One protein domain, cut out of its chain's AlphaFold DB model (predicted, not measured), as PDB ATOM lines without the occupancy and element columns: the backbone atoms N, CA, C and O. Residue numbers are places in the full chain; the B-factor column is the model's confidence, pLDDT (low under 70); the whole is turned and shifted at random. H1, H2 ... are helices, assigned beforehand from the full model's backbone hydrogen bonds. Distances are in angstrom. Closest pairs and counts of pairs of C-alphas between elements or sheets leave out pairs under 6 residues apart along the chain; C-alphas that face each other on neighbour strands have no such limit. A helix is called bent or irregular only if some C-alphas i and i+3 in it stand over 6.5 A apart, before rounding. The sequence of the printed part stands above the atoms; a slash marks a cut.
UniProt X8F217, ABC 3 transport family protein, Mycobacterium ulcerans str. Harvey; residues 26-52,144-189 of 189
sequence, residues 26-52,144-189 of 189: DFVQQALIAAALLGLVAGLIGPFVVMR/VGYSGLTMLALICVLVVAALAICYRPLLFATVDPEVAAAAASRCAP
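AT A GLANCE: This is residues 26 to 52 and 144 to 189 of the 189 residues of the protein "ABC 3 transport family protein" of Mycobacterium ulcerans str. Harvey (UniProt X8F217). Two long helices, H1 and the long arm H2a of H2, lie side by side as a slender pair running the same way. Near its end H2 turns sharply, and its short arm H2b crosses towards the end of H1; the small helix H3 follows beyond it and lengthens the whole, with residues 184 to 189 sticking out. The printed part has 73 residues with three named helices, in the order H1, H2, H3, and no named strand; the class is all helix. It is only just loose, close to extended, with a radius of gyration of the C-alphas of 16.9 A and spans of 54 by 25 by 12 A.

IN THESE COORDINATES: H1, residues 26 to 51, begins at C-alpha 26 (14.127, 9.856, 136.022) and measures 38.0 A. It is irregular, with C-alphas 44 and 47 7.0 A apart, and has a kink of 37 degrees near residue 45. H2, residues 145 to 175, was assigned as one helix by its hydrogen bonds but is bent: C-alphas 165 and 168 are 7.6 A apart. Its arms are H2a, residues 145 to 165, 30.2 A, and H2b, residues 168 to 175, 10.6 A. H3, residues 177 to 184, 10.4 A, ends at C-alpha 184 (28.371, 55.137, 149.604).

HOW THE PARTS SIT: H1 and H2a touch at a shallow tilt of 27 degrees, the same way; their closest C-alphas, of Ala 34 and Leu 149, are 6.6 A apart. H2a and H2b are about perpendicular, at 76 degrees. H1, with residues 48 to 51 alone, only just touches H2b, with 3 pairs of C-alphas within 8 A, the closest those of Met 51 and Thr 174 at 6.8 A. H2b and H3 touch only at the corner, and only just, with 3 pairs within 8 A, the closest C-alphas being those of Ala 173 and Ala 180 at 5.3 A. H3 is apart from H1 and H2a. Every O i to N i+4 pair is within hydrogen-bond range in H2a, H2b and H3, and 20 of 22 are in H1.

THE WHOLE: The C-alphas of Asp 26 and Pro 189, the two farthest apart, are 55.5 A apart. Residues 53 to 143 are not printed, and C-alphas 52 and 144 are 31.5 A apart across the cut. The link from H2 to H3 is tight. The mean pLDDT of the printed part is 81.3; residue 170 and residues 172 to 189 are under 70.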
ATOM      1  N   ASP A  26      13.484   8.577 136.338       87.25
ATOM      2  CA  ASP A  26      14.127   9.856 136.022       87.25
ATOM      3  C   ASP A  26      13.276  11.065 136.428       87.25
ATOM      4  O   ASP A  26      13.801  12.036 136.965       87.25
ATOM      5  N   PHE A  27      11.952  11.008 136.246       86.71
ATOM      6  CA  PHE A  27      11.062  12.125 136.588       86.71
ATOM      7  C   PHE A  27      11.044  12.439 138.094       86.71
ATOM      8  O   PHE A  27      10.935  13.604 138.475       86.71
ATOM      9  N   VAL A  28      11.173  11.422 138.958       89.42
ATOM     10  CA  VAL A  28      11.224  11.610 140.418       89.42
ATOM     11  C   VAL A  28      12.566  12.206 140.807       89.42
ATOM     12  O   VAL A  28      12.611  13.163 141.575       89.42
ATOM     13  N   GLN A  29      13.659  11.695 140.235       90.20
ATOM     14  CA  GLN A  29      14.996  12.239 140.476       90.20
ATOM     15  C   GLN A  29      15.089  13.701 140.034       90.20
ATOM     16  O   GLN A  29      15.566  14.543 140.791       90.20
ATOM     17  N   GLN A  30      14.561  14.030 138.854       91.14
ATOM     18  CA  GLN A  30      14.489  15.402 138.352       91.14
ATOM     19  C   GLN A  30      13.669  16.303 139.279       91.14
ATOM     20  O   GLN A  30      14.114  17.404 139.596       91.14
ATOM     21  N   ALA A  31      12.511  15.834 139.755       91.73
ATOM     22  CA  ALA A  31      11.678  16.587 140.686       91.73
ATOM     23  C   ALA A  31      12.380  16.834 142.032       91.73
ATOM     24  O   ALA A  31      12.323  17.947 142.556       91.73
ATOM     25  N   LEU A  32      13.080  15.830 142.574       92.39
ATOM     26  CA  LEU A  32      13.848  15.948 143.816       92.39
ATOM     27  C   LEU A  32      15.022  16.923 143.669       92.39
ATOM     28  O   LEU A  32      15.223  17.769 144.538       92.39
ATOM     29  N   ILE A  33      15.764  16.853 142.559       93.17
ATOM     30  CA  ILE A  33      16.859  17.790 142.267       93.17
ATOM     31  C   ILE A  33      16.307  19.210 142.099       93.17
ATOM     32  O   ILE A  33      16.843  20.146 142.689       93.17
ATOM     33  N   ALA A  34      15.214  19.383 141.349       93.51
ATOM     34  CA  ALA A  34      14.559  20.680 141.189       93.51
ATOM     35  C   ALA A  34      14.104  21.256 142.539       93.51
ATOM     36  O   ALA A  34      14.352  22.428 142.818       93.51
ATOM     37  N   ALA A  35      13.502  20.434 143.405       93.59
ATOM     38  CA  ALA A  35      13.073  20.843 144.740       93.59
ATOM     39  C   ALA A  35      14.260  21.233 145.632       93.59
ATOM     40  O   ALA A  35      14.196  22.249 146.320       93.59
ATOM     41  N   ALA A  36      15.357  20.471 145.587       95.13
ATOM     42  CA  ALA A  36      16.574  20.772 146.335       95.13
ATOM     43  C   ALA A  36      17.205  22.101 145.889       95.13
ATOM     44  O   ALA A  36      17.561  22.928 146.729       95.13
ATOM     45  N   LEU A  37      17.293  22.342 144.576       94.72
ATOM     46  CA  LEU A  37      17.807  23.592 144.012       94.72
ATOM     47  C   LEU A  37      16.931  24.796 144.388       94.72
ATOM     48  O   LEU A  37      17.447  25.816 144.846       94.72
ATOM     49  N   LEU A  38      15.609  24.670 144.234       93.10
ATOM     50  CA  LEU A  38      14.657  25.718 144.606       93.10
ATOM     51  C   LEU A  38      14.694  26.002 146.111       93.10
ATOM     52  O   LEU A  38      14.743  27.165 146.502       93.10
ATOM     53  N   GLY A  39      14.726  24.963 146.951       95.35
ATOM     54  CA  GLY A  39      14.817  25.091 148.406       95.35
ATOM     55  C   GLY A  39      16.109  25.773 148.859       95.35
ATOM     56  O   GLY A  39      16.064  26.653 149.717       95.35
ATOM     57  N   LEU A  40      17.244  25.436 148.238       94.85
ATOM     58  CA  LEU A  40      18.533  26.077 148.504       94.85
ATOM     59  C   LEU A  40      18.495  27.579 148.180       94.85
ATOM     60  O   LEU A  40      18.867  28.405 149.013       94.85
ATOM     61  N   VAL A  41      18.015  27.943 146.988       93.91
ATOM     62  CA  VAL A  41      17.940  29.348 146.557       93.91
ATOM     63  C   VAL A  41      16.922  30.134 147.388       93.91
ATOM     64  O   VAL A  41      17.230  31.235 147.848       93.91
ATOM     65  N   ALA A  42      15.737  29.571 147.633       92.93
ATOM     66  CA  ALA A  42      14.706  30.199 148.454       92.93
ATOM     67  C   ALA A  42      15.179  30.409 149.902       92.93
ATOM     68  O   ALA A  42      14.960  31.483 150.462       92.93
ATOM     69  N   GLY A  43      15.883  29.433 150.486       93.64
ATOM     70  CA  GLY A  43      16.467  29.545 151.823       93.64
ATOM     71  C   GLY A  43      17.555  30.618 151.919       93.64
ATOM     72  O   GLY A  43      17.627  31.326 152.920       93.64
ATOM     73  N   LEU A  44      18.361  30.790 150.866       91.58
ATOM     74  CA  LEU A  44      19.419  31.803 150.827       91.58
ATOM     75  C   LEU A  44      18.867  33.227 150.644       91.58
ATOM     76  O   LEU A  44      19.358  34.169 151.262       91.58
ATOM     77  N   ILE A  45      17.846  33.394 149.799       90.76
ATOM     78  CA  ILE A  45      17.246  34.700 149.483       90.76
ATOM     79  C   ILE A  45      16.237  35.142 150.551       90.76
ATOM     80  O   ILE A  45      16.107  36.339 150.817       90.76
ATOM     81  N   GLY A  46      15.533  34.192 151.172       91.16
ATOM     82  CA  GLY A  46      14.424  34.431 152.097       91.16
ATOM     83  C   GLY A  46      14.699  35.502 153.162       91.16
ATOM     84  O   GLY A  46      13.930  36.464 153.238       91.16
ATOM     85  N   PRO A  47      15.803  35.420 153.932       87.51
ATOM     86  CA  PRO A  47      16.135  36.426 154.941       87.51
ATOM     87  C   PRO A  47      16.241  37.849 154.371       87.51
ATOM     88  O   PRO A  47      15.690  38.785 154.947       87.51
ATOM     89  N   PHE A  48      16.865  38.022 153.202       86.33
ATOM     90  CA  PHE A  48      17.013  39.334 152.563       86.33
ATOM     91  C   PHE A  48      15.673  39.918 152.109       86.33
ATOM     92  O   PHE A  48      15.447  41.123 152.238       86.33
ATOM     93  N   VAL A  49      14.779  39.073 151.589       88.94
ATOM     94  CA  VAL A  49      13.440  39.490 151.146       88.94
ATOM     95  C   VAL A  49      12.617  39.997 152.324       88.94
ATOM     96  O   VAL A  49      12.016  41.070 152.231       88.94
ATOM     97  N   VAL A  50      12.635  39.256 153.436       87.44
ATOM     98  CA  VAL A  50      11.890  39.601 154.651       87.44
ATOM     99  C   VAL A  50      12.451  40.868 155.294       87.44
ATOM    100  O   VAL A  50      11.695  41.802 155.558       87.44
ATOM    101  N   MET A  51      13.773  40.958 155.479       83.05
ATOM    102  CA  MET A  51      14.403  42.125 156.111       83.05
ATOM    103  C   MET A  51      14.175  43.423 155.321       83.05
ATOM    104  O   MET A  51      14.053  44.489 155.915       83.05
ATOM    105  N   ARG A  52      14.059  43.346 153.988       81.37
ATOM    106  CA  ARG A  52      13.825  44.513 153.116       81.37
ATOM    107  C   ARG A  52      12.349  44.792 152.806       81.37
ATOM    108  O   ARG A  52      12.060  45.629 151.945       81.37
ATOM    109  N   VAL A 144       9.083  18.860 134.416       77.48
ATOM    110  CA  VAL A 144      10.121  19.817 133.989       77.48
ATOM    111  C   VAL A 144      11.004  19.241 132.867       77.48
ATOM    112  O   VAL A 144      11.467  19.979 131.992       77.48
ATOM    113  N   GLY A 145      11.205  17.918 132.858       84.82
ATOM    114  CA  GLY A 145      12.066  17.223 131.902       84.82
ATOM    115  C   GLY A 145      13.538  17.646 131.998       84.82
ATOM    116  O   GLY A 145      13.917  18.525 132.774       84.82
ATOM    117  N   TYR A 146      14.397  17.052 131.166       86.15
ATOM    118  CA  TYR A 146      15.831  17.370 131.179       86.15
ATOM    119  C   TYR A 146      16.120  18.822 130.777       86.15
ATOM    120  O   TYR A 146      16.926  19.484 131.422       86.15
ATOM    121  N   SER A 147      15.440  19.340 129.747       87.07
ATOM    122  CA  SER A 147      15.661  20.713 129.270       87.07
ATOM    123  C   SER A 147      15.216  21.771 130.279       87.07
ATOM    124  O   SER A 147      15.845  22.822 130.375       87.07
ATOM    125  N   GLY A 148      14.128  21.529 131.018       88.83
ATOM    126  CA  GLY A 148      13.699  22.455 132.060       88.83
ATOM    127  C   GLY A 148      14.619  22.390 133.278       88.83
ATOM    128  O   GLY A 148      14.905  23.421 133.882       88.83
ATOM    129  N   LEU A 149      15.143  21.202 133.606       91.82
ATOM    130  CA  LEU A 149      16.031  21.023 134.751       91.82
ATOM    131  C   LEU A 149      17.390  21.682 134.513       91.82
ATOM    132  O   LEU A 149      17.909  22.330 135.416       91.82
ATOM    133  N   THR A 150      17.955  21.568 133.306       92.78
ATOM    134  CA  THR A 150      19.199  22.270 132.955       92.78
ATOM    135  C   THR A 150      19.014  23.782 133.006       92.78
ATOM    136  O   THR A 150      19.860  24.476 133.565       92.78
ATOM    137  N   MET A 151      17.887  24.295 132.505       92.31
ATOM    138  CA  MET A 151      17.539  25.714 132.593       92.31
ATOM    139  C   MET A 151      17.422  26.178 134.052       92.31
ATOM    140  O   MET A 151      18.048  27.168 134.425       92.31
ATOM    141  N   LEU A 152      16.697  25.435 134.896       92.96
ATOM    142  CA  LEU A 152      16.584  25.713 136.330       92.96
ATOM    143  C   LEU A 152      17.957  25.707 137.015       92.96
ATOM    144  O   LEU A 152      18.284  26.648 137.731       92.96
ATOM    145  N   ALA A 153      18.777  24.684 136.767       94.30
ATOM    146  CA  ALA A 153      20.108  24.567 137.353       94.30
ATOM    147  C   ALA A 153      21.016  25.742 136.964       94.30
ATOM    148  O   ALA A 153      21.669  26.317 137.835       94.30
ATOM    149  N   LEU A 154      21.018  26.150 135.689       95.32
ATOM    150  CA  LEU A 154      21.777  27.311 135.217       95.32
ATOM    151  C   LEU A 154      21.351  28.601 135.926       95.32
ATOM    152  O   LEU A 154      22.202  29.381 136.353       95.32
ATOM    153  N   ILE A 155      20.045  28.812 136.097       93.68
ATOM    154  CA  ILE A 155      19.512  29.995 136.782       93.68
ATOM    155  C   ILE A 155      19.865  29.960 138.267       93.68
ATOM    156  O   ILE A 155      20.316  30.967 138.800       93.68
ATOM    157  N   CYS A 156      19.727  28.811 138.933       94.43
ATOM    158  CA  CYS A 156      20.126  28.650 140.331       94.43
ATOM    159  C   CYS A 156      21.615  28.962 140.529       94.43
ATOM    160  O   CYS A 156      21.957  29.712 141.440       94.43
ATOM    161  N   VAL A 157      22.495  28.454 139.659       94.94
ATOM    162  CA  VAL A 157      23.934  28.765 139.696       94.94
ATOM    163  C   VAL A 157      24.172  30.263 139.507       94.94
ATOM    164  O   VAL A 157      24.924  30.855 140.278       94.94
ATOM    165  N   LEU A 158      23.506  30.893 138.538       94.47
ATOM    166  CA  LEU A 158      23.629  32.329 138.282       94.47
ATOM    167  C   LEU A 158      23.160  33.169 139.479       94.47
ATOM    168  O   LEU A 158      23.833  34.123 139.862       94.47
ATOM    169  N   VAL A 159      22.046  32.792 140.105       92.77
ATOM    170  CA  VAL A 159      21.498  33.465 141.288       92.77
ATOM    171  C   VAL A 159      22.419  33.300 142.497       92.77
ATOM    172  O   VAL A 159      22.716  34.284 143.171       92.77
ATOM    173  N   VAL A 160      22.928  32.093 142.758       92.93
ATOM    174  CA  VAL A 160      23.887  31.843 143.847       92.93
ATOM    175  C   VAL A 160      25.198  32.591 143.604       92.93
ATOM    176  O   VAL A 160      25.730  33.191 144.534       92.93
ATOM    177  N   ALA A 161      25.699  32.626 142.366       92.53
ATOM    178  CA  ALA A 161      26.893  33.388 142.008       92.53
ATOM    179  C   ALA A 161      26.685  34.898 142.208       92.53
ATOM    180  O   ALA A 161      27.527  35.560 142.816       92.53
ATOM    181  N   ALA A 162      25.544  35.439 141.769       91.46
ATOM    182  CA  ALA A 162      25.184  36.836 141.993       91.46
ATOM    183  C   ALA A 162      25.075  37.159 143.492       91.46
ATOM    184  O   ALA A 162      25.596  38.180 143.940       91.46
ATOM    185  N   LEU A 163      24.465  36.272 144.286       88.48
ATOM    186  CA  LEU A 163      24.399  36.413 145.739       88.48
ATOM    187  C   LEU A 163      25.781  36.348 146.380       88.48
ATOM    188  O   LEU A 163      26.045  37.153 147.259       88.48
ATOM    189  N   ALA A 164      26.673  35.459 145.939       88.49
ATOM    190  CA  ALA A 164      28.028  35.341 146.477       88.49
ATOM    191  C   ALA A 164      28.870  36.601 146.210       88.49
ATOM    192  O   ALA A 164      29.544  37.096 147.114       88.49
ATOM    193  N   ILE A 165      28.788  37.160 144.998       87.66
ATOM    194  CA  ILE A 165      29.485  38.398 144.616       87.66
ATOM    195  C   ILE A 165      28.909  39.597 145.382       87.66
ATOM    196  O   ILE A 165      29.650  40.420 145.922       87.66
ATOM    197  N   CYS A 166      27.583  39.680 145.477       84.09
ATOM    198  CA  CYS A 166      26.891  40.803 146.100       84.09
ATOM    199  C   CYS A 166      26.618  40.598 147.605       84.09
ATOM    200  O   CYS A 166      26.000  41.455 148.235       84.09
ATOM    201  N   TYR A 167      27.103  39.518 148.223       78.57
ATOM    202  CA  TYR A 167      26.785  39.166 149.614       78.57
ATOM    203  C   TYR A 167      27.172  40.278 150.589       78.57
ATOM    204  O   TYR A 167      26.373  40.682 151.431       78.57
ATOM    205  N   ARG A 168      28.384  40.830 150.434       73.09
ATOM    206  CA  ARG A 168      28.880  41.926 151.280       73.09
ATOM    207  C   ARG A 168      28.008  43.181 151.147       73.09
ATOM    208  O   ARG A 168      27.488  43.609 152.175       73.09
ATOM    209  N   PRO A 169      27.791  43.768 149.949       73.72
ATOM    210  CA  PRO A 169      26.955  44.962 149.837       73.72
ATOM    211  C   PRO A 169      25.497  44.708 150.231       73.72
ATOM    212  O   PRO A 169      24.891  45.586 150.842       73.72
ATOM    213  N   LEU A 170      24.929  43.523 149.955       69.93
ATOM    214  CA  LEU A 170      23.570  43.206 150.401       69.93
ATOM    215  C   LEU A 170      23.474  43.136 151.920       69.93
ATOM    216  O   LEU A 170      22.539  43.718 152.466       69.93
ATOM    217  N   LEU A 171      24.409  42.463 152.596       70.42
ATOM    218  CA  LEU A 171      24.431  42.397 154.056       70.42
ATOM    219  C   LEU A 171      24.605  43.781 154.676       70.42
ATOM    220  O   LEU A 171      23.801  44.150 155.526       70.42
ATOM    221  N   PHE A 172      25.588  44.565 154.222       63.87
ATOM    222  CA  PHE A 172      25.814  45.916 154.743       63.87
ATOM    223  C   PHE A 172      24.575  46.798 154.577       63.87
ATOM    224  O   PHE A 172      24.118  47.397 155.544       63.87
ATOM    225  N   ALA A 173      23.966  46.803 153.390       68.77
ATOM    226  CA  ALA A 173      22.761  47.586 153.133       68.77
ATOM    227  C   ALA A 173      21.500  47.058 153.845       68.77
ATOM    228  O   ALA A 173      20.492  47.756 153.867       68.77
ATOM    229  N   THR A 174      21.519  45.832 154.379       66.19
ATOM    230  CA  THR A 174      20.372  45.245 155.097       66.19
ATOM    231  C   THR A 174      20.510  45.380 156.616       66.19
ATOM    232  O   THR A 174      19.504  45.567 157.289       66.19
ATOM    233  N   VAL A 175      21.730  45.291 157.158       64.74
ATOM    234  CA  VAL A 175      21.990  45.402 158.605       64.74
ATOM    235  C   VAL A 175      22.027  46.859 159.059       64.74
ATOM    236  O   VAL A 175      21.492  47.169 160.118       64.74
ATOM    237  N   ASP A 176      22.624  47.746 158.262       62.87
ATOM    238  CA  ASP A 176      22.753  49.162 158.601       62.87
ATOM    239  C   ASP A 176      22.561  50.029 157.342       62.87
ATOM    240  O   ASP A 176      23.533  50.435 156.690       62.87
ATOM    241  N   PRO A 177      21.301  50.270 156.925       61.67
ATOM    242  CA  PRO A 177      21.021  51.065 155.734       61.67
ATOM    243  C   PRO A 177      21.539  52.506 155.864       61.67
ATOM    244  O   PRO A 177      21.887  53.118 154.852       61.67
ATOM    245  N   GLU A 178      21.640  53.035 157.089       59.08
ATOM    246  CA  GLU A 178      22.118  54.393 157.366       59.08
ATOM    247  C   GLU A 178      23.637  54.501 157.184       59.08
ATOM    248  O   GLU A 178      24.117  55.383 156.464       59.08
ATOM    249  N   VAL A 179      24.412  53.563 157.739       59.17
ATOM    250  CA  VAL A 179      25.869  53.513 157.532       59.17
ATOM    251  C   VAL A 179      26.213  53.151 156.087       59.17
ATOM    252  O   VAL A 179      27.168  53.701 155.539       59.17
ATOM    253  N   ALA A 180      25.427  52.301 155.418       56.94
ATOM    254  CA  ALA A 180      25.618  52.005 153.998       56.94
ATOM    255  C   ALA A 180      25.429  53.255 153.116       56.94
ATOM    256  O   ALA A 180      26.242  53.500 152.221       56.94
ATOM    257  N   ALA A 181      24.418  54.085 153.398       59.24
ATOM    258  CA  ALA A 181      24.225  55.366 152.718       59.24
ATOM    259  C   ALA A 181      25.366  56.362 153.016       59.24
ATOM    260  O   ALA A 181      25.820  57.079 152.120       59.24
ATOM    261  N   ALA A 182      25.885  56.369 154.249       57.27
ATOM    262  CA  ALA A 182      27.008  57.216 154.657       57.27
ATOM    263  C   ALA A 182      28.378  56.753 154.120       57.27
ATOM    264  O   ALA A 182      29.290  57.569 153.981       57.27
ATOM    265  N   ALA A 183      28.549  55.461 153.826       57.83
ATOM    266  CA  ALA A 183      29.749  54.912 153.196       57.83
ATOM    267  C   ALA A 183      29.717  55.082 151.669       57.83
ATOM    268  O   ALA A 183      30.736  55.421 151.068       57.83
ATOM    269  N   ALA A 184      28.547  54.919 151.040       57.48
ATOM    270  CA  ALA A 184      28.371  55.137 149.604       57.48
ATOM    271  C   ALA A 184      28.614  56.603 149.199       57.48
ATOM    272  O   ALA A 184      29.216  56.852 148.158       57.48
ATOM    273  N   SER A 185      28.235  57.573 150.041       55.21
ATOM    274  CA  SER A 185      28.487  59.001 149.787       55.21
ATOM    275  C   SER A 185      29.951  59.429 149.958       55.21
ATOM    276  O   SER A 185      30.328  60.480 149.450       55.21
ATOM    277  N   ARG A 186      30.798  58.626 150.621       56.07
ATOM    278  CA  ARG A 186      32.243  58.902 150.769       56.07
ATOM    279  C   ARG A 186      33.117  58.272 149.678       56.07
ATOM    280  O   ARG A 186      34.292  58.607 149.601       56.07
ATOM    281  N   CYS A 187      32.560  57.382 148.854       52.68
ATOM    282  CA  CYS A 187      33.259  56.725 147.738       52.68
ATOM    283  C   CYS A 187      32.816  57.223 146.349       52.68
ATOM    284  O   CYS A 187      33.258  56.665 145.345       52.68
ATOM    285  N   ALA A 188      31.963  58.247 146.271       41.25
ATOM    286  CA  ALA A 188      31.735  58.975 145.028       41.25
ATOM    287  C   ALA A 188      32.890  59.982 144.828       41.25
ATOM    288  O   ALA A 188      33.097  60.801 145.727       41.25
ATOM    289  N   PRO A 189      33.676  59.899 143.735       39.60
ATOM    290  CA  PRO A 189      34.622  60.953 143.371       39.60
ATOM    291  C   PRO A 189      33.908  62.252 142.972       39.60
ATOM    292  O   PRO A 189      32.735  62.181 142.536       39.60
TER     293      PRO A 189